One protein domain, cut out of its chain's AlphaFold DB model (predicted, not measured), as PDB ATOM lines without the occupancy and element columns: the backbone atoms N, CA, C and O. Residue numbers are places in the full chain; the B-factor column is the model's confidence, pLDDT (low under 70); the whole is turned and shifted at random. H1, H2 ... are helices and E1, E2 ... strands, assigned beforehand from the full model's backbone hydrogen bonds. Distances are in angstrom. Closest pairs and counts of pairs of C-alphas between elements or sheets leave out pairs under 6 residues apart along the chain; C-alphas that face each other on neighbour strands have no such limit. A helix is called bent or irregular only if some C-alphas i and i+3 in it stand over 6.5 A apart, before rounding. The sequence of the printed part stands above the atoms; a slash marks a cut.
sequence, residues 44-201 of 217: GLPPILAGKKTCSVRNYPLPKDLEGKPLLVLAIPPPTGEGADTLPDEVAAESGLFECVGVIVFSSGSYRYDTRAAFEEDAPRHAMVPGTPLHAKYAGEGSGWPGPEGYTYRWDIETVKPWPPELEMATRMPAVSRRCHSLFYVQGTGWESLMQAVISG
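What this domain is: This is residues 44 to 201 of the 217 residues of the protein "Hypothetical protein" of Symbiodinium natans (UniProt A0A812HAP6). A sheet of four strands, curled like part of a barrel, arches through the domain, with H1 and H3 over one of its faces and H6 lying across E3 and E2. A small two-stranded hairpin, E5 and E6, sits near E2, and a long loop, residues 77 to 98, ties to E5 by a short pairing; H5 and H6 lie toward one end of the longest axis, and H2, H4 and the loop of residues 140 to 152 toward the other. The printed part has 158 residues with six named helices and six named strands, in the order H1 E1 E2 E3 H2 H3 H4 E4 H5 E5 E6 H6. The larger sheet runs E1 - E4 - E3 - E2, the smaller one E5 - E6, both antiparallel, and the class is mixed, helices and strands. The whole is compact, with a radius of gyration of the C-alphas of 16.1 A and spans of 46 by 35 by 27 A.

Where its parts are: H1 holds residues 44 to 49, 9.3 A long, and begins at C-alpha 44 at (125.072, 86.630, 81.022); it is irregular, but only just, with C-alphas 44 and 47 6.6 A apart. E1 holds residues 55 to 58, 9.9 A, and E2 residues 70 to 76, 18.7 A. E3, residues 99 to 112, is the longest strand at 29.4 A, from C-alpha 99 at (116.024, 84.892, 70.968), and bends by 87 degrees at residue 108. H2 holds residues 116 to 121, H3 residues 123 to 126 and H4 residues 133 to 139. E4, residues 153 to 162, measures 24.2 A and bends by 68 degrees at residue 158. H5 holds residues 168 to 171, E5 residues 176 to 180, 11.9 A, and E6 residues 183 to 186, 9.6 A. H6, residues 191 to 199, is the longest helix at 12.2 A and ends at C-alpha 199 at (128.003, 96.301, 62.632).

How they stand to each other: The sheet of four is strongly twisted, with E1 and E2 as edge strands. E1 and E4 are antiparallel, with N 56 and O 155 at 2.8 A. E4 and E3 are antiparallel, with N 103 and O 161 at 2.8 A. E2 and E3 form a hairpin, with N 73 and O 102 at 2.8 A. H1 is on the sheet at a height of 7.2 A, its closest C-alphas to E4 being those of Leu 49 and Val 160, 6.5 A apart. H3, on the same face as H1, lies over E1 at a height of 8.2 A; the closest C-alphas, those of Cys 55 and His 126, are 5.1 A apart. H6 has a height of 8.5 A over the sheet and runs across the strands, at 78 degrees to E2 on the local plane; its Met 195 and Val 103 of E3 have C-alphas 6.4 A apart. H2, H4 and H5 only graze the sheet. H2 and H4 only just touch, with 3 pairs of C-alphas within 8 A, the closest being those of Arg 116 and Ala 139 at 6.1 A. E5 and E6 form a hairpin, with N 185 and O 177 at 2.7 A; E6 and E2 are near each other, while E5 and E2 are apart. Residues 90 to 91 pair antiparallel with residues 176 to 177 of E5. In H2, H4 and H6 every O i to N i+4 pair is within hydrogen-bond range; in H1 it is 1 of 2, and H3 and H5 are too short for such a pair.

The domain as a whole: The two C-alphas farthest apart are those of Gly 144 and Glu 166, at 47.4 A. The printed part has no cut. The links E1 to E2, E2 to E3 and H4 to E4 are long. The mean pLDDT of the printed part is 89.8; residues 81 to 84 and 168 to 171, the latter being H5, are under 70.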
ATOM      1  N   GLY A  44     123.704  86.210  81.325       88.12
ATOM      2  CA  GLY A  44     125.072  86.630  81.022       88.12
ATOM      3  C   GLY A  44     125.173  87.783  80.019       88.12
ATOM      4  O   GLY A  44     126.262  88.334  79.858       88.12
ATOM      5  N   LEU A  45     124.076  88.166  79.357       92.06
ATOM      6  CA  LEU A  45     124.071  89.213  78.332       92.06
ATOM      7  C   LEU A  45     124.216  90.641  78.867       92.06
ATOM      8  O   LEU A  45     124.987  91.386  78.261       92.06
ATOM      9  N   PRO A  46     123.560  91.062  79.970       92.81
ATOM     10  CA  PRO A  46     123.658  92.441  80.445       92.81
ATOM     11  C   PRO A  46     125.096  92.971  80.586       92.81
ATOM     12  O   PRO A  46     125.369  94.055  80.069       92.81
ATOM     13  N   PRO A  47     126.060  92.249  81.203       92.50
ATOM     14  CA  PRO A  47     127.436  92.739  81.277       92.50
ATOM     15  C   PRO A  47     128.160  92.737  79.922       92.50
ATOM     16  O   PRO A  47     129.045  93.569  79.733       92.50
ATOM     17  N   ILE A  48     127.797  91.850  78.986       93.69
ATOM     18  CA  ILE A  48     128.353  91.830  77.622       93.69
ATOM     19  C   ILE A  48     127.878  93.068  76.863       93.69
ATOM     20  O   ILE A  48     128.695  93.851  76.393       93.69
ATOM     21  N   LEU A  49     126.562  93.287  76.804       90.12
ATOM     22  CA  LEU A  49     125.953  94.407  76.082       90.12
ATOM     23  C   LEU A  49     126.360  95.769  76.662       90.12
ATOM     24  O   LEU A  49     126.482  96.741  75.924       90.12
ATOM     25  N   ALA A  50     126.620  95.836  77.971       88.94
ATOM     26  CA  ALA A  50     127.139  97.032  78.631       88.94
ATOM     27  C   ALA A  50     128.655  97.252  78.434       88.94
ATOM     28  O   ALA A  50     129.201  98.194  79.005       88.94
ATOM     29  N   GLY A  51     129.355  96.368  77.712       89.12
ATOM     30  CA  GLY A  51     130.806  96.434  77.502       89.12
ATOM     31  C   GLY A  51     131.648  96.177  78.758       89.12
ATOM     32  O   GLY A  51     132.856  96.388  78.741       89.12
ATOM     33  N   LYS A  52     131.031  95.726  79.857       92.06
ATOM     34  CA  LYS A  52     131.734  95.392  81.106       92.06
ATOM     35  C   LYS A  52     132.471  94.061  80.981       92.06
ATOM     36  O   LYS A  52     133.585  93.923  81.469       92.06
ATOM     37  N   LYS A  53     131.840  93.088  80.321       95.12
ATOM     38  CA  LYS A  53     132.443  91.801  79.988       95.12
ATOM     39  C   LYS A  53     133.138  91.911  78.637       95.12
ATOM     40  O   LYS A  53     132.478  92.083  77.618       95.12
ATOM     41  N   THR A  54     134.463  91.804  78.647       96.06
ATOM     42  CA  THR A  54     135.335  92.006  77.476       96.06
ATOM     43  C   THR A  54     135.937  90.711  76.942       96.06
ATOM     44  O   THR A  54     136.588  90.714  75.901       96.06
ATOM     45  N   CYS A  55     135.708  89.580  77.610       96.19
ATOM     46  CA  CYS A  55     136.031  88.265  77.074       96.19
ATOM     47  C   CYS A  55     134.935  87.244  77.406       96.19
ATOM     48  O   CYS A  55     134.240  87.329  78.422       96.19
ATOM     49  N   SER A  56     134.760  86.269  76.523       95.75
ATOM     50  CA  SER A  56     133.945  85.081  76.751       95.75
ATOM     51  C   SER A  56     134.839  83.933  77.204       95.75
ATOM     52  O   SER A  56     135.985  83.836  76.780       95.75
ATOM     53  N   VAL A  57     134.326  83.059  78.062       94.88
ATOM     54  CA  VAL A  57     135.070  81.914  78.603       94.88
ATOM     55  C   VAL A  57     134.415  80.631  78.115       94.88
ATOM     56  O   VAL A  57     133.186  80.510  78.162       94.88
ATOM     57  N   ARG A  58     135.224  79.698  77.614       94.94
ATOM     58  CA  ARG A  58     134.807  78.411  77.039       94.94
ATOM     59  C   ARG A  58     135.810  77.320  77.408       94.94
ATOM     60  O   ARG A  58     136.946  77.619  77.738       94.94
ATOM     61  N   ASN A  59     135.418  76.058  77.311       93.75
ATOM     62  CA  ASN A  59     136.297  74.892  77.480       93.75
ATOM     63  C   ASN A  59     136.907  74.399  76.150       93.75
ATOM     64  O   ASN A  59     137.434  73.295  76.057       93.75
ATOM     65  N   TYR A  60     136.814  75.215  75.100       94.62
ATOM     66  CA  TYR A  60     137.352  74.929  73.775       94.62
ATOM     67  C   TYR A  60     137.871  76.223  73.126       94.62
ATOM     68  O   TYR A  60     137.381  77.317  73.444       94.62
ATOM     69  N   PRO A  61     138.879  76.136  72.239       96.25
ATOM     70  CA  PRO A  61     139.391  77.305  71.540       96.25
ATOM     71  C   PRO A  61     138.365  77.837  70.530       96.25
ATOM     72  O   PRO A  61     137.579  77.071  69.973       96.25
ATOM     73  N   LEU A  62     138.399  79.145  70.263       96.44
ATOM     74  CA  LEU A  62     137.623  79.750  69.175       96.44
ATOM     75  C   LEU A  62     138.049  79.100  67.845       96.44
ATOM     76  O   LEU A  62     139.249  79.104  67.544       96.44
ATOM     77  N   PRO A  63     137.119  78.543  67.046       95.75
ATOM     78  CA  PRO A  63     137.461  78.020  65.730       95.75
ATOM     79  C   PRO A  63     138.119  79.095  64.862       95.75
ATOM     80  O   PRO A  63     137.631  80.221  64.777       95.75
ATOM     81  N   LYS A  64     139.237  78.748  64.213       94.00
ATOM     82  CA  LYS A  64     140.062  79.701  63.450       94.00
ATOM     83  C   LYS A  64     139.303  80.417  62.343       94.00
ATOM     84  O   LYS A  64     139.562  81.582  62.072       94.00
ATOM     85  N   ASP A  65     138.350  79.738  61.725       94.12
ATOM     86  CA  ASP A  65     137.503  80.311  60.691       94.12
ATOM     87  C   ASP A  65     136.478  81.323  61.228       94.12
ATOM     88  O   ASP A  65     135.826  81.958  60.407       94.12
ATOM     89  N   LEU A  66     136.325  81.485  62.548       95.62
ATOM     90  CA  LEU A  66     135.432  82.464  63.181       95.62
ATOM     91  C   LEU A  66     136.167  83.680  63.765       95.62
ATOM     92  O   LEU A  66     135.518  84.622  64.216       95.62
ATOM     93  N   GLU A  67     137.502  83.686  63.757       95.25
ATOM     94  CA  GLU A  67     138.297  84.830  64.217       95.25
ATOM     95  C   GLU A  67     137.989  86.075  63.369       95.25
ATOM     96  O   GLU A  67     138.048  86.032  62.139       95.25
ATOM     97  N   GLY A  68     137.620  87.183  64.024       94.75
ATOM     98  CA  GLY A  68     137.235  88.435  63.364       94.75
ATOM     99  C   GLY A  68     135.913  88.379  62.590       94.75
ATOM    100  O   GLY A  68     135.557  89.352  61.927       94.75
ATOM    101  N   LYS A  69     135.171  87.264  62.646       95.06
ATOM    102  CA  LYS A  69     133.881  87.136  61.961       95.06
ATOM    103  C   LYS A  69     132.713  87.480  62.886       95.06
ATOM    104  O   LYS A  69     132.758  87.178  64.080       95.06
ATOM    105  N   PRO A  70     131.642  88.076  62.338       96.00
ATOM    106  CA  PRO A  70     130.417  88.297  63.086       96.00
ATOM    107  C   PRO A  70     129.704  86.985  63.393       96.00
ATOM    108  O   PRO A  70     129.502  86.158  62.504       96.00
ATOM    109  N   LEU A  71     129.282  86.837  64.646       96.81
ATOM    110  CA  LEU A  71     128.426  85.755  65.111       96.81
ATOM    111  C   LEU A  71     127.094  86.313  65.600       96.81
ATOM    112  O   LEU A  71     127.051  87.309  66.328       96.81
ATOM    113  N   LEU A  72     126.011  85.631  65.244       95.94
ATOM    114  CA  LEU A  72     124.679  85.914  65.761       95.94
ATOM    115  C   LEU A  72     124.607  85.525  67.243       95.94
ATOM    116  O   LEU A  72     125.010  84.427  67.607       95.94
ATOM    117  N   VAL A  73     124.093  86.384  68.118       96.12
ATOM    118  CA  VAL A  73     123.924  86.042  69.539       96.12
ATOM    119  C   VAL A  73     122.567  85.372  69.737       96.12
ATOM    120  O   VAL A  73     121.531  86.020  69.576       96.12
ATOM    121  N   LEU A  74     122.594  84.087  70.097       96.12
ATOM    122  CA  LEU A  74     121.429  83.261  70.412       96.12
ATOM    123  C   LEU A  74     121.235  83.255  71.934       96.12
ATOM    124  O   LEU A  74     121.912  82.527  72.663       96.12
ATOM    125  N   ALA A  75     120.358  84.123  72.424       94.88
ATOM    126  CA  ALA A  75     120.046  84.250  73.836       94.88
ATOM    127  C   ALA A  75     119.133  83.112  74.288       94.88
ATOM    128  O   ALA A  75     118.021  82.988  73.784       94.88
ATOM    129  N   ILE A  76     119.568  82.320  75.263       93.88
ATOM    130  CA  ILE A  76     118.761  81.236  75.840       93.88
ATOM    131  C   ILE A  76     118.406  81.540  77.297       93.88
ATOM    132  O   ILE A  76     119.159  82.256  77.966       93.88
ATOM    133  N   PRO A  77     117.287  81.019  77.826       90.19
ATOM    134  CA  PRO A  77     116.962  81.152  79.242       90.19
ATOM    135  C   PRO A  77     118.105  80.651  80.142       90.19
ATOM    136  O   PRO A  77     118.833  79.738  79.752       90.19
ATOM    137  N   PRO A  78     118.295  81.230  81.343       84.06
ATOM    138  CA  PRO A  78     119.261  80.699  82.295       84.06
ATOM    139  C   PRO A  78     118.878  79.265  82.700       84.06
ATOM    140  O   PRO A  78     117.692  78.926  82.685       84.06
ATOM    141  N   PRO A  79     119.856  78.439  83.106       78.00
ATOM    142  CA  PRO A  79     119.581  77.076  83.531       78.00
ATOM    143  C   PRO A  79     118.642  77.084  84.743       78.00
ATOM    144  O   PRO A  79     118.885  77.785  85.729       78.00
ATOM    145  N   THR A  80     117.557  76.315  84.670       71.12
ATOM    146  CA  THR A  80     116.564  76.179  85.751       71.12
ATOM    147  C   THR A  80     116.919  75.065  86.737       71.12
ATOM    148  O   THR A  80     116.259  74.929  87.763       71.12
ATOM    149  N   GLY A  81     117.956  74.272  86.444       64.69
ATOM    150  CA  GLY A  81     118.318  73.073  87.204       64.69
ATOM    151  C   GLY A  81     117.500  71.826  86.838       64.69
ATOM    152  O   GLY A  81     117.823  70.740  87.312       64.69
ATOM    153  N   GLU A  82     116.489  71.955  85.971       48.53
ATOM    154  CA  GLU A  82     115.699  70.849  85.421       48.53
ATOM    155  C   GLU A  82     115.800  70.861  83.885       48.53
ATOM    156  O   GLU A  82     115.193  71.701  83.225       48.53
ATOM    157  N   GLY A  83     116.566  69.932  83.304       51.97
ATOM    158  CA  GLY A  83     116.714  69.784  81.848       51.97
ATOM    159  C   GLY A  83     118.120  70.078  81.319       51.97
ATOM    160  O   GLY A  83     119.073  70.203  82.082       51.97
ATOM    161  N   ALA A  84     118.258  70.106  79.989       56.38
ATOM    162  CA  ALA A  84     119.523  70.412  79.329       56.38
ATOM    163  C   ALA A  84     119.823  71.917  79.422       56.38
ATOM    164  O   ALA A  84     119.026  72.734  78.970       56.38
ATOM    165  N   ASP A  85     121.000  72.271  79.942       81.88
ATOM    166  CA  ASP A  85     121.487  73.656  80.075       81.88
ATOM    167  C   ASP A  85     121.899  74.292  78.728       81.88
ATOM    168  O   ASP A  85     122.602  75.298  78.690       81.88
ATOM    169  N   THR A  86     121.518  73.685  77.606       90.12
ATOM    170  CA  THR A  86     121.887  74.101  76.249       90.12
ATOM    171  C   THR A  86     120.761  73.754  75.280       90.12
ATOM    172  O   THR A  86     120.014  72.803  75.511       90.12
ATOM    173  N   LEU A  87     120.685  74.456  74.153       93.62
ATOM    174  CA  LEU A  87     119.833  74.113  73.016       93.62
ATOM    175  C   LEU A  87     120.079  72.667  72.562       93.62
ATOM    176  O   LEU A  87     121.190  72.168  72.743       93.62
ATOM    177  N   PRO A  88     119.092  71.985  71.961       95.19
ATOM    178  CA  PRO A  88     119.308  70.708  71.283       95.19
ATOM    179  C   PRO A  88     120.135  70.890  70.000       95.19
ATOM    180  O   PRO A  88     120.346  72.007  69.535       95.19
ATOM    181  N   ASP A  89     120.603  69.781  69.419       95.94
ATOM    182  CA  ASP A  89     121.445  69.813  68.214       95.94
ATOM    183  C   ASP A  89     120.717  70.350  66.983       95.94
ATOM    184  O   ASP A  89     121.347  70.926  66.108       95.94
ATOM    185  N   GLU A  90     119.398  70.202  66.930       96.81
ATOM    186  CA  GLU A  90     118.554  70.722  65.861       96.81
ATOM    187  C   GLU A  90     117.406  71.507  66.491       96.81
ATOM    188  O   GLU A  90     116.686  70.996  67.354       96.81
ATOM    189  N   VAL A  91     117.224  72.750  66.055       96.06
ATOM    190  CA  VAL A  91     116.154  73.628  66.523       96.06
ATOM    191  C   VAL A  91     115.378  74.135  65.317       96.06
ATOM    192  O   VAL A  91     115.934  74.768  64.419       96.06
ATOM    193  N   ALA A  92     114.074  73.870  65.308       96.00
ATOM    194  CA  ALA A  92     113.184  74.384  64.278       96.00
ATOM    195  C   ALA A  92     113.044  75.913  64.369       96.00
ATOM    196  O   ALA A  92     113.139  76.502  65.452       96.00
ATOM    197  N   ALA A  93     112.766  76.540  63.225       93.75
ATOM    198  CA  ALA A  93     112.402  77.950  63.176       93.75
ATOM    199  C   ALA A  93     111.178  78.219  64.064       93.75
ATOM    200  O   ALA A  93     110.291  77.371  64.179       93.75
ATOM    201  N   GLU A  94     111.139  79.399  64.678       93.56
ATOM    202  CA  GLU A  94     110.040  79.839  65.551       93.56
ATOM    203  C   GLU A  94     109.750  78.913  66.753       93.56
ATOM    204  O   GLU A  94     108.642  78.897  67.285       93.56
ATOM    205  N   SER A  95     110.745  78.145  67.217       93.38
ATOM    206  CA  SER A  95     110.589  77.211  68.347       93.38
ATOM    207  C   SER A  95     110.366  77.880  69.708       93.38
ATOM    208  O   SER A  95     109.869  77.233  70.628       93.38
ATOM    209  N   GLY A  96     110.770  79.143  69.866       91.75
ATOM    210  CA  GLY A  96     110.725  79.859  71.145       91.75
ATOM    211  C   GLY A  96     111.829  79.471  72.135       91.75
ATOM    212  O   GLY A  96     111.801  79.934  73.271       91.75
ATOM    213  N   LEU A  97     112.792  78.626  71.746       92.81
ATOM    214  CA  LEU A  97     113.861  78.166  72.648       92.81
ATOM    215  C   LEU A  97     114.986  79.190  72.849       92.81
ATOM    216  O   LEU A  97     115.756  79.079  73.803       92.81
ATOM    217  N   PHE A  98     115.101  80.167  71.951       94.19
ATOM    218  CA  PHE A  98     116.100  81.225  72.018       94.19
ATOM    219  C   PHE A  98     115.577  82.506  71.372       94.19
ATOM    220  O   PHE A  98     114.649  82.477  70.573       94.19
ATOM    221  N   GLU A  99     116.234  83.623  71.658       92.94
ATOM    222  CA  GLU A  99     116.024  84.892  70.968       92.94
ATOM    223  C   GLU A  99     117.300  85.300  70.232       92.94
ATOM    224  O   GLU A  99     118.412  85.148  70.741       92.94
ATOM    225  N   CYS A 100     117.167  85.852  69.029       92.88
ATOM    226  CA  CYS A 100     118.284  86.537  68.386       92.88
ATOM    227  C   CYS A 100     118.367  87.937  68.990       92.88
ATOM    228  O   CYS A 100     117.410  88.691  68.869       92.88
ATOM    229  N   VAL A 101     119.484  88.306  69.622       92.31
ATOM    230  CA  VAL A 101     119.567  89.576  70.384       92.31
ATOM    231  C   VAL A 101     120.610  90.562  69.871       92.31
ATOM    232  O   VAL A 101     120.663  91.706  70.325       92.31
ATOM    233  N   GLY A 102     121.465  90.144  68.943       93.38
ATOM    234  CA  GLY A 102     122.515  91.001  68.416       93.38
ATOM    235  C   GLY A 102     123.599  90.245  67.675       93.38
ATOM    236  O   GLY A 102     123.472  89.060  67.368       93.38
ATOM    237  N   VAL A 103     124.701  90.948  67.448       95.25
ATOM    238  CA  VAL A 103     125.923  90.419  66.844       95.25
ATOM    239  C   VAL A 103     127.079  90.605  67.804       95.25
ATOM    240  O   VAL A 103     127.190  91.636  68.472       95.25
ATOM    241  N   ILE A 104     127.965  89.622  67.834       96.62
ATOM    242  CA  ILE A 104     129.232  89.684  68.547       96.62
ATOM    243  C   ILE A 104     130.377  89.351  67.591       96.62
ATOM    244  O   ILE A 104     130.247  88.486  66.731       96.62
ATOM    245  N   VAL A 105     131.495  90.052  67.737       96.56
ATOM    246  CA  VAL A 105     132.740  89.802  67.006       96.56
ATOM    247  C   VAL A 105     133.822  89.526  68.037       96.56
ATOM    248  O   VAL A 105     134.002  90.301  68.983       96.56
ATOM    249  N   PHE A 106     134.535  88.421  67.855       96.94
ATOM    250  CA  PHE A 106     135.717  88.102  68.643       96.94
ATOM    251  C   PHE A 106     136.967  88.500  67.871       96.94
ATOM    252  O   PHE A 106     137.054  88.260  66.667       96.94
ATOM    253  N   SER A 107     137.931  89.072  68.585       93.38
ATOM    254  CA  SER A 107     139.227  89.438  68.014       93.38
ATOM    255  C   SER A 107     139.997  88.211  67.511       93.38
ATOM    256  O   SER A 107     139.623  87.059  67.758       93.38
ATOM    257  N   SER A 108     141.100  88.450  66.803       84.25
ATOM    258  CA  SER A 108     141.974  87.386  66.315       84.25
ATOM    259  C   SER A 108     142.684  86.678  67.474       84.25
ATOM    260  O   SER A 108     143.770  87.082  67.897       84.25
ATOM    261  N   GLY A 109     142.075  85.618  67.997       80.56
ATOM    262  CA  GLY A 109     142.732  84.695  68.910       80.56
ATOM    263  C   GLY A 109     141.828  84.107  69.984       80.56
ATOM    264  O   GLY A 109     140.880  84.716  70.475       80.56
ATOM    265  N   SER A 110     142.208  82.906  70.405       93.00
ATOM    266  CA  SER A 110     141.743  82.277  71.631       93.00
ATOM    267  C   SER A 110     142.944  81.993  72.518       93.00
ATOM    268  O   SER A 110     143.945  81.447  72.052       93.00
ATOM    269  N   TYR A 111     142.848  82.369  73.791       96.00
ATOM    270  CA  TYR A 111     143.944  82.242  74.746       96.00
ATOM    271  C   TYR A 111     143.590  81.192  75.781       96.00
ATOM    272  O   TYR A 111     142.566  81.302  76.452       96.00
ATOM    273  N   ARG A 112     144.430  80.169  75.911       96.75
ATOM    274  CA  ARG A 112     144.281  79.158  76.954       96.75
ATOM    275  C   ARG A 112     144.703  79.746  78.298       96.75
ATOM    276  O   ARG A 112     145.763  80.357  78.393       96.75
ATOM    277  N   TYR A 113     143.911  79.513  79.336       96.81
ATOM    278  CA  TYR A 113     144.368  79.697  80.707       96.81
ATOM    279  C   TYR A 113     145.213  78.487  81.104       96.81
ATOM    280  O   TYR A 113     144.717  77.361  81.186       96.81
ATOM    281  N   ASP A 114     146.505  78.702  81.335       95.25
ATOM    282  CA  ASP A 114     147.408  77.620  81.743       95.25
ATOM    283  C   ASP A 114     147.237  77.254  83.222       95.25
ATOM    284  O   ASP A 114     147.489  76.115  83.612       95.25
ATOM    285  N   THR A 115     146.757  78.190  84.044       94.88
ATOM    286  CA  THR A 115     146.555  78.000  85.484       94.88
ATOM    287  C   THR A 115     145.217  78.576  85.939       94.88
ATOM    288  O   THR A 115     144.699  79.523  85.345       94.88
ATOM    289  N   ARG A 116     144.697  78.050  87.056       93.88
ATOM    290  CA  ARG A 116     143.537  78.636  87.739       93.88
ATOM    291  C   ARG A 116     143.792  80.090  88.131       93.88
ATOM    292  O   ARG A 116     142.912  80.917  87.962       93.88
ATOM    293  N   ALA A 117     144.991  80.409  88.620       95.12
ATOM    294  CA  ALA A 117     145.341  81.774  89.008       95.12
ATOM    295  C   ALA A 117     145.186  82.758  87.836       95.12
ATOM    296  O   ALA A 117     144.559  83.793  88.006       95.12
ATOM    297  N   ALA A 118     145.646  82.390  86.633       96.31
ATOM    298  CA  ALA A 118     145.480  83.224  85.442       96.31
ATOM    299  C   ALA A 118     144.004  83.418  85.045       96.31
ATOM    300  O   ALA A 118     143.644  84.469  84.524       96.31
ATOM    301  N   PHE A 119     143.154  82.412  85.279       95.81
ATOM    302  CA  PHE A 119     141.706  82.543  85.105       95.81
ATOM    303  C   PHE A 119     141.113  83.527  86.123       95.81
ATOM    304  O   PHE A 119     140.458  84.483  85.729       95.81
ATOM    305  N   GLU A 120     141.400  83.348  87.413       94.88
ATOM    306  CA  GLU A 120     140.876  84.196  88.496       94.88
ATOM    307  C   GLU A 120     141.360  85.657  88.379       94.88
ATOM    308  O   GLU A 120     140.614  86.593  88.664       94.88
ATOM    309  N   GLU A 121     142.590  85.884  87.908       96.38
ATOM    310  CA  GLU A 121     143.131  87.223  87.631       96.38
ATOM    311  C   GLU A 121     142.376  87.946  86.499       96.38
ATOM    312  O   GLU A 121     142.257  89.173  86.522       96.38
ATOM    313  N   ASP A 122     141.810  87.207  85.536       96.44
ATOM    314  CA  ASP A 122     141.017  87.753  84.423       96.44
ATOM    315  C   ASP A 122     139.534  87.971  84.809       96.44
ATOM    316  O   ASP A 122     138.724  88.387  83.970       96.44
ATOM    317  N   ALA A 123     139.163  87.769  86.085       95.25
ATOM    318  CA  ALA A 123     137.799  87.940  86.595       95.25
ATOM    319  C   ALA A 123     137.138  89.282  86.245       95.25
ATOM    320  O   ALA A 123     135.965  89.267  85.849       95.25
ATOM    321  N   PRO A 124     137.835  90.437  86.287       94.88
ATOM    322  CA  PRO A 124     137.254  91.705  85.851       94.88
ATOM    323  C   PRO A 124     136.818  91.709  84.377       94.88
ATOM    324  O   PRO A 124     135.917  92.461  84.017       94.88
ATOM    325  N   ARG A 125     137.435  90.879  83.523       95.38
ATOM    326  CA  ARG A 125     137.184  90.836  82.075       95.38
ATOM    327  C   ARG A 125     136.101  89.842  81.693       95.38
ATOM    328  O   ARG A 125     135.228  90.187  80.896       95.38
ATOM    329  N   HIS A 126     136.108  88.640  82.271       94.44
ATOM    330  CA  HIS A 126     135.049  87.661  82.008       94.44
ATOM    331  C   HIS A 126     133.823  87.827  82.910       94.44
ATOM    332  O   HIS A 126     132.794  87.197  82.640       94.44
ATOM    333  N   ALA A 127     133.910  88.651  83.960       92.62
ATOM    334  CA  ALA A 127     132.818  89.009  84.865       92.62
ATOM    335  C   ALA A 127     132.022  87.794  85.386       92.62
ATOM    336  O   ALA A 127     130.798  87.846  85.506       92.62
ATOM    337  N   MET A 128     132.699  86.666  85.632       88.69
ATOM    338  CA  MET A 128     132.050  85.508  86.255       88.69
ATOM    339  C   MET A 128     132.003  85.730  87.757       88.69
ATOM    340  O   MET A 128     132.998  86.134  88.350       88.69
ATOM    341  N   VAL A 129     130.849  85.467  88.362       88.25
ATOM    342  CA  VAL A 129     130.654  85.646  89.801       88.25
ATOM    343  C   VAL A 129     131.169  84.401  90.533       88.25
ATOM    344  O   VAL A 129     130.664  83.306  90.247       88.25
ATOM    345  N   PRO A 130     132.131  84.535  91.466       89.88
ATOM    346  CA  PRO A 130     132.614  83.418  92.275       89.88
ATOM    347  C   PRO A 130     131.486  82.686  93.010       89.88
ATOM    348  O   PRO A 130     130.506  83.301  93.431       89.88
ATOM    349  N   GLY A 131     131.614  81.365  93.151       86.19
ATOM    350  CA  GLY A 131     130.618  80.515  93.815       86.19
ATOM    351  C   GLY A 131     129.368  80.188  92.985       86.19
ATOM    352  O   GLY A 131     128.495  79.466  93.458       86.19
ATOM    353  N   THR A 132     129.263  80.682  91.746       85.19
ATOM    354  CA  THR A 132     128.207  80.243  90.817       85.19
ATOM    355  C   THR A 132     128.559  78.905  90.156       85.19
ATOM    356  O   THR A 132     129.744  78.620  89.969       85.19
ATOM    357  N   PRO A 133     127.572  78.099  89.709       85.50
ATOM    358  CA  PRO A 133     127.848  76.845  88.998       85.50
ATOM    359  C   PRO A 133     128.736  77.025  87.757       85.50
ATOM    360  O   PRO A 133     129.641  76.231  87.514       85.50
ATOM    361  N   LEU A 134     128.531  78.110  87.002       84.62
ATOM    362  CA  LEU A 134     129.368  78.472  85.853       84.62
ATOM    363  C   LEU A 134     130.809  78.789  86.268       84.62
ATOM    364  O   LEU A 134     131.739  78.341  85.603       84.62
ATOM    365  N   HIS A 135     131.000  79.534  87.360       89.31
ATOM    366  CA  HIS A 135     132.335  79.789  87.894       89.31
ATOM    367  C   HIS A 135     133.015  78.489  88.313       89.31
ATOM    368  O   HIS A 135     134.103  78.199  87.830       89.31
ATOM    369  N   ALA A 136     132.347  77.671  89.129       88.69
ATOM    370  CA  ALA A 136     132.879  76.399  89.606       88.69
ATOM    371  C   ALA A 136     133.302  75.478  88.448       88.69
ATOM    372  O   ALA A 136     134.400  74.917  88.473       88.69
ATOM    373  N   LYS A 137     132.468  75.402  87.399       87.38
ATOM    374  CA  LYS A 137     132.747  74.666  86.160       87.38
ATOM    375  C   LYS A 137     134.051  75.116  85.495       87.38
ATOM    376  O   LYS A 137     134.904  74.278  85.218       87.38
ATOM    377  N   TYR A 138     134.223  76.414  85.234       89.50
ATOM    378  CA  TYR A 138     135.391  76.914  84.492       89.50
ATOM    379  C   TYR A 138     136.647  77.106  85.349       89.50
ATOM    380  O   TYR A 138     137.754  77.039  84.813       89.50
ATOM    381  N   ALA A 139     136.486  77.305  86.659       90.25
ATOM    382  CA  ALA A 139     137.569  77.425  87.633       90.25
ATOM    383  C   ALA A 139     138.140  76.061  88.078       90.25
ATOM    384  O   ALA A 139     139.163  76.022  88.764       90.25
ATOM    385  N   GLY A 140     137.485  74.945  87.719       86.94
ATOM    386  CA  GLY A 140     137.879  73.599  88.157       86.94
ATOM    387  C   GLY A 140     137.678  73.373  89.660       86.94
ATOM    388  O   GLY A 140     138.426  72.628  90.303       86.94
ATOM    389  N   GLU A 141     136.695  74.045  90.267       84.69
ATOM    390  CA  GLU A 141     136.419  73.896  91.698       84.69
ATOM    391  C   GLU A 141     136.015  72.449  92.020       84.69
ATOM    392  O   GLU A 141     135.224  71.824  91.318       84.69
ATOM    393  N   GLY A 142     136.616  71.881  93.068       84.38
ATOM    394  CA  GLY A 142     136.361  70.505  93.515       84.38
ATOM    395  C   GLY A 142     137.032  69.394  92.696       84.38
ATOM    396  O   GLY A 142     137.062  68.258  93.156       84.38
ATOM    397  N   SER A 143     137.607  69.699  91.529       83.69
ATOM    398  CA  SER A 143     138.201  68.704  90.615       83.69
ATOM    399  C   SER A 143     139.679  68.948  90.295       83.69
ATOM    400  O   SER A 143     140.380  68.011  89.921       83.69
ATOM    401  N   GLY A 144     140.176  70.171  90.508       85.31
ATOM    402  CA  GLY A 144     141.547  70.562  90.176       85.31
ATOM    403  C   GLY A 144     141.633  71.287  88.832       85.31
ATOM    404  O   GLY A 144     140.624  71.522  88.173       85.31
ATOM    405  N   TRP A 145     142.848  71.698  88.455       85.75
ATOM    406  CA  TRP A 145     143.102  72.416  87.203       85.75
ATOM    407  C   TRP A 145     143.927  71.562  86.227       85.75
ATOM    408  O   TRP A 145     144.985  71.069  86.628       85.75
ATOM    409  N   PRO A 146     143.527  71.446  84.947       84.31
ATOM    410  CA  PRO A 146     142.253  71.903  84.381       84.31
ATOM    411  C   PRO A 146     141.045  71.146  84.965       84.31
ATOM    412  O   PRO A 146     141.210  70.060  85.519       84.31
ATOM    413  N   GLY A 147     139.844  71.721  84.841       80.75
ATOM    414  CA  GLY A 147     138.602  71.072  85.273       80.75
ATOM    415  C   GLY A 147     138.263  69.817  84.444       80.75
ATOM    416  O   GLY A 147     138.950  69.507  83.467       80.75
ATOM    417  N   PRO A 148     137.176  69.093  84.773       78.50
ATOM    418  CA  PRO A 148     136.818  67.824  84.127       78.50
ATOM    419  C   PRO A 148     136.497  67.975  82.635       78.50
ATOM    420  O   PRO A 148     136.617  67.021  81.875       78.50
ATOM    421  N   GLU A 149     136.114  69.179  82.210       81.12
ATOM    422  CA  GLU A 149     135.838  69.508  80.811       81.12
ATOM    423  C   GLU A 149     137.088  69.939  80.024       81.12
ATOM    424  O   GLU A 149     136.980  70.334  78.864       81.12
ATOM    425  N   GLY A 150     138.272  69.853  80.637       88.12
ATOM    426  CA  GLY A 150     139.544  70.223  80.032       88.12
ATOM    427  C   GLY A 150     139.935  71.678  80.284       88.12
ATOM    428  O   GLY A 150     139.500  72.317  81.243       88.12
ATOM    429  N   TYR A 151     140.842  72.183  79.447       93.06
ATOM    430  CA  TYR A 151     141.375  73.535  79.587       93.06
ATOM    431  C   TYR A 151     140.318  74.599  79.301       93.06
ATOM    432  O   TYR A 151     139.522  74.480  78.371       93.06
ATOM    433  N   THR A 152     140.394  75.689  80.055       94.88
ATOM    434  CA  THR A 152     139.572  76.875  79.845       94.88
ATOM    435  C   THR A 152     140.283  77.844  78.899       94.88
ATOM    436  O   THR A 152     141.495  78.048  78.975       94.88
ATOM    437  N   TYR A 153     139.520  78.466  78.012       96.88
ATOM    438  CA  TYR A 153     139.963  79.420  77.009       96.88
ATOM    439  C   TYR A 153     139.182  80.720  77.151       96.88
ATOM    440  O   TYR A 153     137.972  80.710  77.394       96.88
ATOM    441  N   ARG A 154     139.865  81.841  76.936       96.69
ATOM    442  CA  ARG A 154     139.256  83.157  76.767       96.69
ATOM    443  C   ARG A 154     139.155  83.494  75.282       96.69
ATOM    444  O   ARG A 154     140.089  83.247  74.512       96.69
ATOM    445  N   TRP A 155     138.021  84.058  74.894       97.75
ATOM    446  CA  TRP A 155     137.762  84.627  73.577       97.75
ATOM    447  C   TRP A 155     137.539  86.122  73.768       97.75
ATOM    448  O   TRP A 155     136.558  86.528  74.395       97.75
ATOM    449  N   ASP A 156     138.462  86.940  73.281       97.19
ATOM    450  CA  ASP A 156     138.423  88.385  73.501       97.19
ATOM    451  C   ASP A 156     137.352  89.022  72.606       97.19
ATOM    452  O   ASP A 156     137.359  88.836  71.389       97.19
ATOM    453  N   ILE A 157     136.407  89.739  73.222       96.75
ATOM    454  CA  ILE A 157     135.286  90.394  72.543       96.75
ATOM    455  C   ILE A 157     135.799  91.708  71.962       96.75
ATOM    456  O   ILE A 157     136.216  92.598  72.699       96.75
ATOM    457  N   GLU A 158     135.748  91.830  70.641       95.81
ATOM    458  CA  GLU A 158     136.143  93.043  69.926       95.81
ATOM    459  C   GLU A 158     134.971  94.012  69.798       95.81
ATOM    460  O   GLU A 158     135.110  95.219  69.979       95.81
ATOM    461  N   THR A 159     133.791  93.487  69.475       94.94
ATOM    462  CA  THR A 159     132.587  94.293  69.282       94.94
ATOM    463  C   THR A 159     131.358  93.495  69.673       94.94
ATOM    464  O   THR A 159     131.258  92.302  69.403       94.94
ATOM    465  N   VAL A 160     130.387  94.175  70.273       94.88
ATOM    466  CA  VAL A 160     129.031  93.663  70.448       94.88
ATOM    467  C   VAL A 160     128.036  94.749  70.063       94.88
ATOM    468  O   VAL A 160     128.212  95.920  70.411       94.88
ATOM    469  N   LYS A 161     127.008  94.370  69.307       93.44
ATOM    470  CA  LYS A 161     125.942  95.263  68.856       93.44
ATOM    471  C   LYS A 161     124.594  94.587  69.101       93.44
ATOM    472  O   LYS A 161     124.328  93.575  68.453       93.44
ATOM    473  N   PRO A 162     123.759  95.093  70.025       91.81
ATOM    474  CA  PRO A 162     122.402  94.586  70.164       91.81
ATOM    475  C   PRO A 162     121.598  94.884  68.897       91.81
ATOM    476  O   PRO A 162     121.924  95.810  68.145       91.81
ATOM    477  N   TRP A 163     120.532  94.124  68.678       88.69
ATOM    478  CA  TRP A 163     119.597  94.439  67.612       88.69
ATOM    479  C   TRP A 163     118.883  95.769  67.845       88.69
ATOM    480  O   TRP A 163     118.402  96.024  68.951       88.69
ATOM    481  N   PRO A 164     118.788  96.618  66.807       83.50
ATOM    482  CA  PRO A 164     117.886  97.755  66.826       83.50
ATOM    483  C   PRO A 164     116.433  97.291  67.030       83.50
ATOM    484  O   PRO A 164     116.012  96.339  66.368       83.50
ATOM    485  N   PRO A 165     115.657  97.939  67.915       76.25
ATOM    486  CA  PRO A 165     114.275  97.546  68.201       76.25
ATOM    487  C   PRO A 165     113.350  97.611  66.974       76.25
ATOM    488  O   PRO A 165     112.326  96.940  66.942       76.25
ATOM    489  N   GLU A 166     113.704  98.398  65.958       77.12
ATOM    490  CA  GLU A 166     112.957  98.558  64.708       77.12
ATOM    491  C   GLU A 166     113.137  97.414  63.691       77.12
ATOM    492  O   GLU A 166     112.448  97.385  62.670       77.12
ATOM    493  N   LEU A 167     114.062  96.479  63.920       76.88
ATOM    494  CA  LEU A 167     114.324  95.384  62.986       76.88
ATOM    495  C   LEU A 167     113.356  94.218  63.212       76.88
ATOM    496  O   LEU A 167     113.662  93.270  63.926       76.88
ATOM    497  N   GLU A 168     112.215  94.232  62.519       65.25
ATOM    498  CA  GLU A 168     111.246  93.121  62.542       65.25
ATOM    499  C   GLU A 168     111.866  91.775  62.137       65.25
ATOM    500  O   GLU A 168     111.469  90.731  62.631       65.25
ATOM    501  N   MET A 169     112.870  91.754  61.256       61.84
ATOM    502  CA  MET A 169     113.519  90.492  60.879       61.84
ATOM    503  C   MET A 169     114.301  89.864  62.043       61.84
ATOM    504  O   MET A 169     114.460  88.649  62.075       61.84
ATOM    505  N   ALA A 170     114.736  90.669  63.017       59.12
ATOM    506  CA  ALA A 170     115.380  90.182  64.232       59.12
ATOM    507  C   ALA A 170     114.401  89.493  65.196       59.12
ATOM    508  O   ALA A 170     114.849  88.796  66.105       59.12
ATOM    509  N   THR A 171     113.085  89.651  64.997       65.56
ATOM    510  CA  THR A 171     112.067  88.959  65.800       65.56
ATOM    511  C   THR A 171     111.751  87.560  65.278       65.56
ATOM    512  O   THR A 171     111.125  86.783  65.993       65.56
ATOM    513  N   ARG A 172     112.197  87.213  64.061       81.44
ATOM    514  CA  ARG A 172     112.029  85.868  63.498       81.44
ATOM    515  C   ARG A 172     113.149  84.957  63.974       81.44
ATOM    516  O   ARG A 172     114.326  85.273  63.793       81.44
ATOM    517  N   MET A 173     112.793  83.816  64.553       88.69
ATOM    518  CA  MET A 173     113.765  82.827  65.008       88.69
ATOM    519  C   MET A 173     114.117  81.872  63.860       88.69
ATOM    520  O   MET A 173     113.259  81.092  63.434       88.69
ATOM    521  N   PRO A 174     115.364  81.877  63.355       93.19
ATOM    522  CA  PRO A 174     115.772  80.948  62.309       93.19
ATOM    523  C   PRO A 174     115.818  79.509  62.830       93.19
ATOM    524  O   PRO A 174     115.970  79.267  64.024       93.19
ATOM    525  N   ALA A 175     115.752  78.535  61.921       95.38
ATOM    526  CA  ALA A 175     116.182  77.184  62.258       95.38
ATOM    527  C   ALA A 175     117.706  77.175  62.454       95.38
ATOM    528  O   ALA A 175     118.432  77.870  61.733       95.38
ATOM    529  N   VAL A 176     118.194  76.390  63.411       96.75
ATOM    530  CA  VAL A 176     119.630  76.250  63.670       96.75
ATOM    531  C   VAL A 176     120.013  74.790  63.877       96.75
ATOM    532  O   VAL A 176     119.233  74.020  64.434       96.75
ATOM    533  N   SER A 177     121.225  74.431  63.461       96.69
ATOM    534  CA  SER A 177     121.827  73.124  63.730       96.69
ATOM    535  C   SER A 177     123.168  73.292  64.435       96.69
ATOM    536  O   SER A 177     123.905  74.245  64.164       96.69
ATOM    537  N   ARG A 178     123.506  72.422  65.387       96.81
ATOM    538  CA  ARG A 178     124.746  72.560  66.150       96.81
ATOM    539  C   ARG A 178     125.928  72.308  65.229       96.81
ATOM    540  O   ARG A 178     126.068  71.249  64.631       96.81
ATOM    541  N   ARG A 179     126.830  73.282  65.193       94.62
ATOM    542  CA  ARG A 179     128.139  73.143  64.565       94.62
ATOM    543  C   ARG A 179     129.089  72.401  65.499       94.62
ATOM    544  O   ARG A 179     129.650  71.372  65.145       94.62
ATOM    545  N   CYS A 180     129.287  72.953  66.693       93.62
ATOM    546  CA  CYS A 180     130.092  72.351  67.752       93.62
ATOM    547  C   CYS A 180     129.862  73.101  69.065       93.62
ATOM    548  O   CYS A 180     129.845  74.331  69.070       93.62
ATOM    549  N   HIS A 181     129.768  72.388  70.190       94.00
ATOM    550  CA  HIS A 181     129.592  73.004  71.511       94.00
ATOM    551  C   HIS A 181     128.469  74.065  71.498       94.00
ATOM    552  O   HIS A 181     127.364  73.754  71.078       94.00
ATOM    553  N   SER A 182     128.746  75.311  71.891       95.38
ATOM    554  CA  SER A 182     127.785  76.426  71.891       95.38
ATOM    555  C   SER A 182     127.706  77.208  70.568       95.38
ATOM    556  O   SER A 182     127.194  78.326  70.541       95.38
ATOM    557  N   LEU A 183     128.226  76.653  69.470       97.44
ATOM    558  CA  LEU A 183     128.171  77.243  68.130       97.44
ATOM    559  C   LEU A 183     127.174  76.497  67.246       97.44
ATOM    560  O   LEU A 183     127.155  75.264  67.210       97.44
ATOM    561  N   PHE A 184     126.406  77.259  66.475       97.69
ATOM    562  CA  PHE A 184     125.323  76.770  65.628       97.69
ATOM    563  C   PHE A 184     125.436  77.320  64.209       97.69
ATOM    564  O   PHE A 184     125.768  78.487  64.026       97.69
ATOM    565  N   TYR A 185     125.123  76.514  63.202       96.44
ATOM    566  CA  TYR A 185     124.815  77.015  61.868       96.44
ATOM    567  C   TYR A 185     123.412  77.616  61.864       96.44
ATOM    568  O   TYR A 185     122.464  76.998  62.346       96.44
ATOM    569  N   VAL A 186     123.281  78.815  61.307       95.00
ATOM    570  CA  VAL A 186     122.010  79.533  61.198       95.00
ATOM    571  C   VAL A 186     121.455  79.361  59.794       95.00
ATOM    572  O   VAL A 186     122.106  79.721  58.810       95.00
ATOM    573  N   GLN A 187     120.248  78.810  59.692       92.31
ATOM    574  CA  GLN A 187     119.584  78.606  58.410       92.31
ATOM    575  C   GLN A 187     118.862  79.876  57.937       92.31
ATOM    576  O   GLN A 187     118.384  80.698  58.725       92.31
ATOM    577  N   GLY A 188     118.743  80.006  56.615       85.75
ATOM    578  CA  GLY A 188     118.065  81.118  55.953       85.75
ATOM    579  C   GLY A 188     119.020  82.100  55.277       85.75
ATOM    580  O   GLY A 188     120.240  82.025  55.402       85.75
ATOM    581  N   THR A 189     118.444  83.025  54.516       83.50
ATOM    582  CA  THR A 189     119.173  84.029  53.730       83.50
ATOM    583  C   THR A 189     119.043  85.415  54.352       83.50
ATOM    584  O   THR A 189     118.049  85.707  55.010       83.50
ATOM    585  N   GLY A 190     120.004  86.305  54.094       85.44
ATOM    586  CA  GLY A 190     119.933  87.713  54.513       85.44
ATOM    587  C   GLY A 190     120.482  88.007  55.913       85.44
ATOM    588  O   GLY A 190     120.716  89.172  56.225       85.44
ATOM    589  N   TRP A 191     120.774  86.981  56.719       89.06
ATOM    590  CA  TRP A 191     121.415  87.142  58.029       89.06
ATOM    591  C   TRP A 191     122.779  87.829  57.938       89.06
ATOM    592  O   TRP A 191     123.068  88.712  58.738       89.06
ATOM    593  N   GLU A 192     123.601  87.478  56.949       88.81
ATOM    594  CA  GLU A 192     124.912  88.105  56.755       88.81
ATOM    595  C   GLU A 192     124.779  89.606  56.481       88.81
ATOM    596  O   GLU A 192     125.373  90.416  57.190       88.81
ATOM    597  N   SER A 193     123.930  89.980  55.519       87.06
ATOM    598  CA  SER A 193     123.650  91.382  55.199       87.06
ATOM    599  C   SER A 193     123.108  92.146  56.407       87.06
ATOM    600  O   SER A 193     123.530  93.273  56.655       87.06
ATOM    601  N   LEU A 194     122.215  91.528  57.189       87.56
ATOM    602  CA  LEU A 194     121.681  92.118  58.414       87.56
ATOM    603  C   LEU A 194     122.784  92.363  59.452       87.56
ATOM    604  O   LEU A 194     122.898  93.470  59.978       87.56
ATOM    605  N   MET A 195     123.612  91.354  59.734       91.31
ATOM    606  CA  MET A 195     124.716  91.489  60.686       91.31
ATOM    607  C   MET A 195     125.692  92.584  60.252       91.31
ATOM    608  O   MET A 195     126.103  93.399  61.078       91.31
ATOM    609  N   GLN A 196     126.026  92.642  58.960       89.25
ATOM    610  CA  GLN A 196     126.911  93.669  58.411       89.25
ATOM    611  C   GLN A 196     126.311  95.074  58.518       89.25
ATOM    612  O   GLN A 196     127.019  96.007  58.902       89.25
ATOM    613  N   ALA A 197     125.013  95.236  58.245       86.56
ATOM    614  CA  ALA A 197     124.321  96.513  58.408       86.56
ATOM    615  C   ALA A 197     124.365  96.993  59.868       86.56
ATOM    616  O   ALA A 197     124.670  98.158  60.131       86.56
ATOM    617  N   VAL A 198     124.139  96.083  60.821       88.69
ATOM    618  CA  VAL A 198     124.171  96.389  62.260       88.69
ATOM    619  C   VAL A 198     125.580  96.731  62.742       88.69
ATOM    620  O   VAL A 198     125.752  97.708  63.472       88.69
ATOM    621  N   ILE A 199     126.602  95.993  62.303       88.56
ATOM    622  CA  ILE A 199     128.003  96.301  62.632       88.56
ATOM    623  C   ILE A 199     128.412  97.660  62.070       88.56
ATOM    624  O   ILE A 199     128.995  98.472  62.788       88.56
ATOM    625  N   SER A 200     128.053  97.929  60.815       87.00
ATOM    626  CA  SER A 200     128.389  99.173  60.117       87.00
ATOM    627  C   SER A 200     127.572 100.375  60.606       87.00
ATOM    628  O   SER A 200     127.792 101.492  60.143       87.00
ATOM    629  N   GLY A 201     126.592 100.173  61.497       78.81
ATOM    630  CA  GLY A 201     125.667 101.222  61.932       78.81
ATOM    631  C   GLY A 201     124.795 101.768  60.795       78.81
ATOM    632  O   GLY A 201     124.286 102.885  60.883       78.81
TER     633      GLY A 201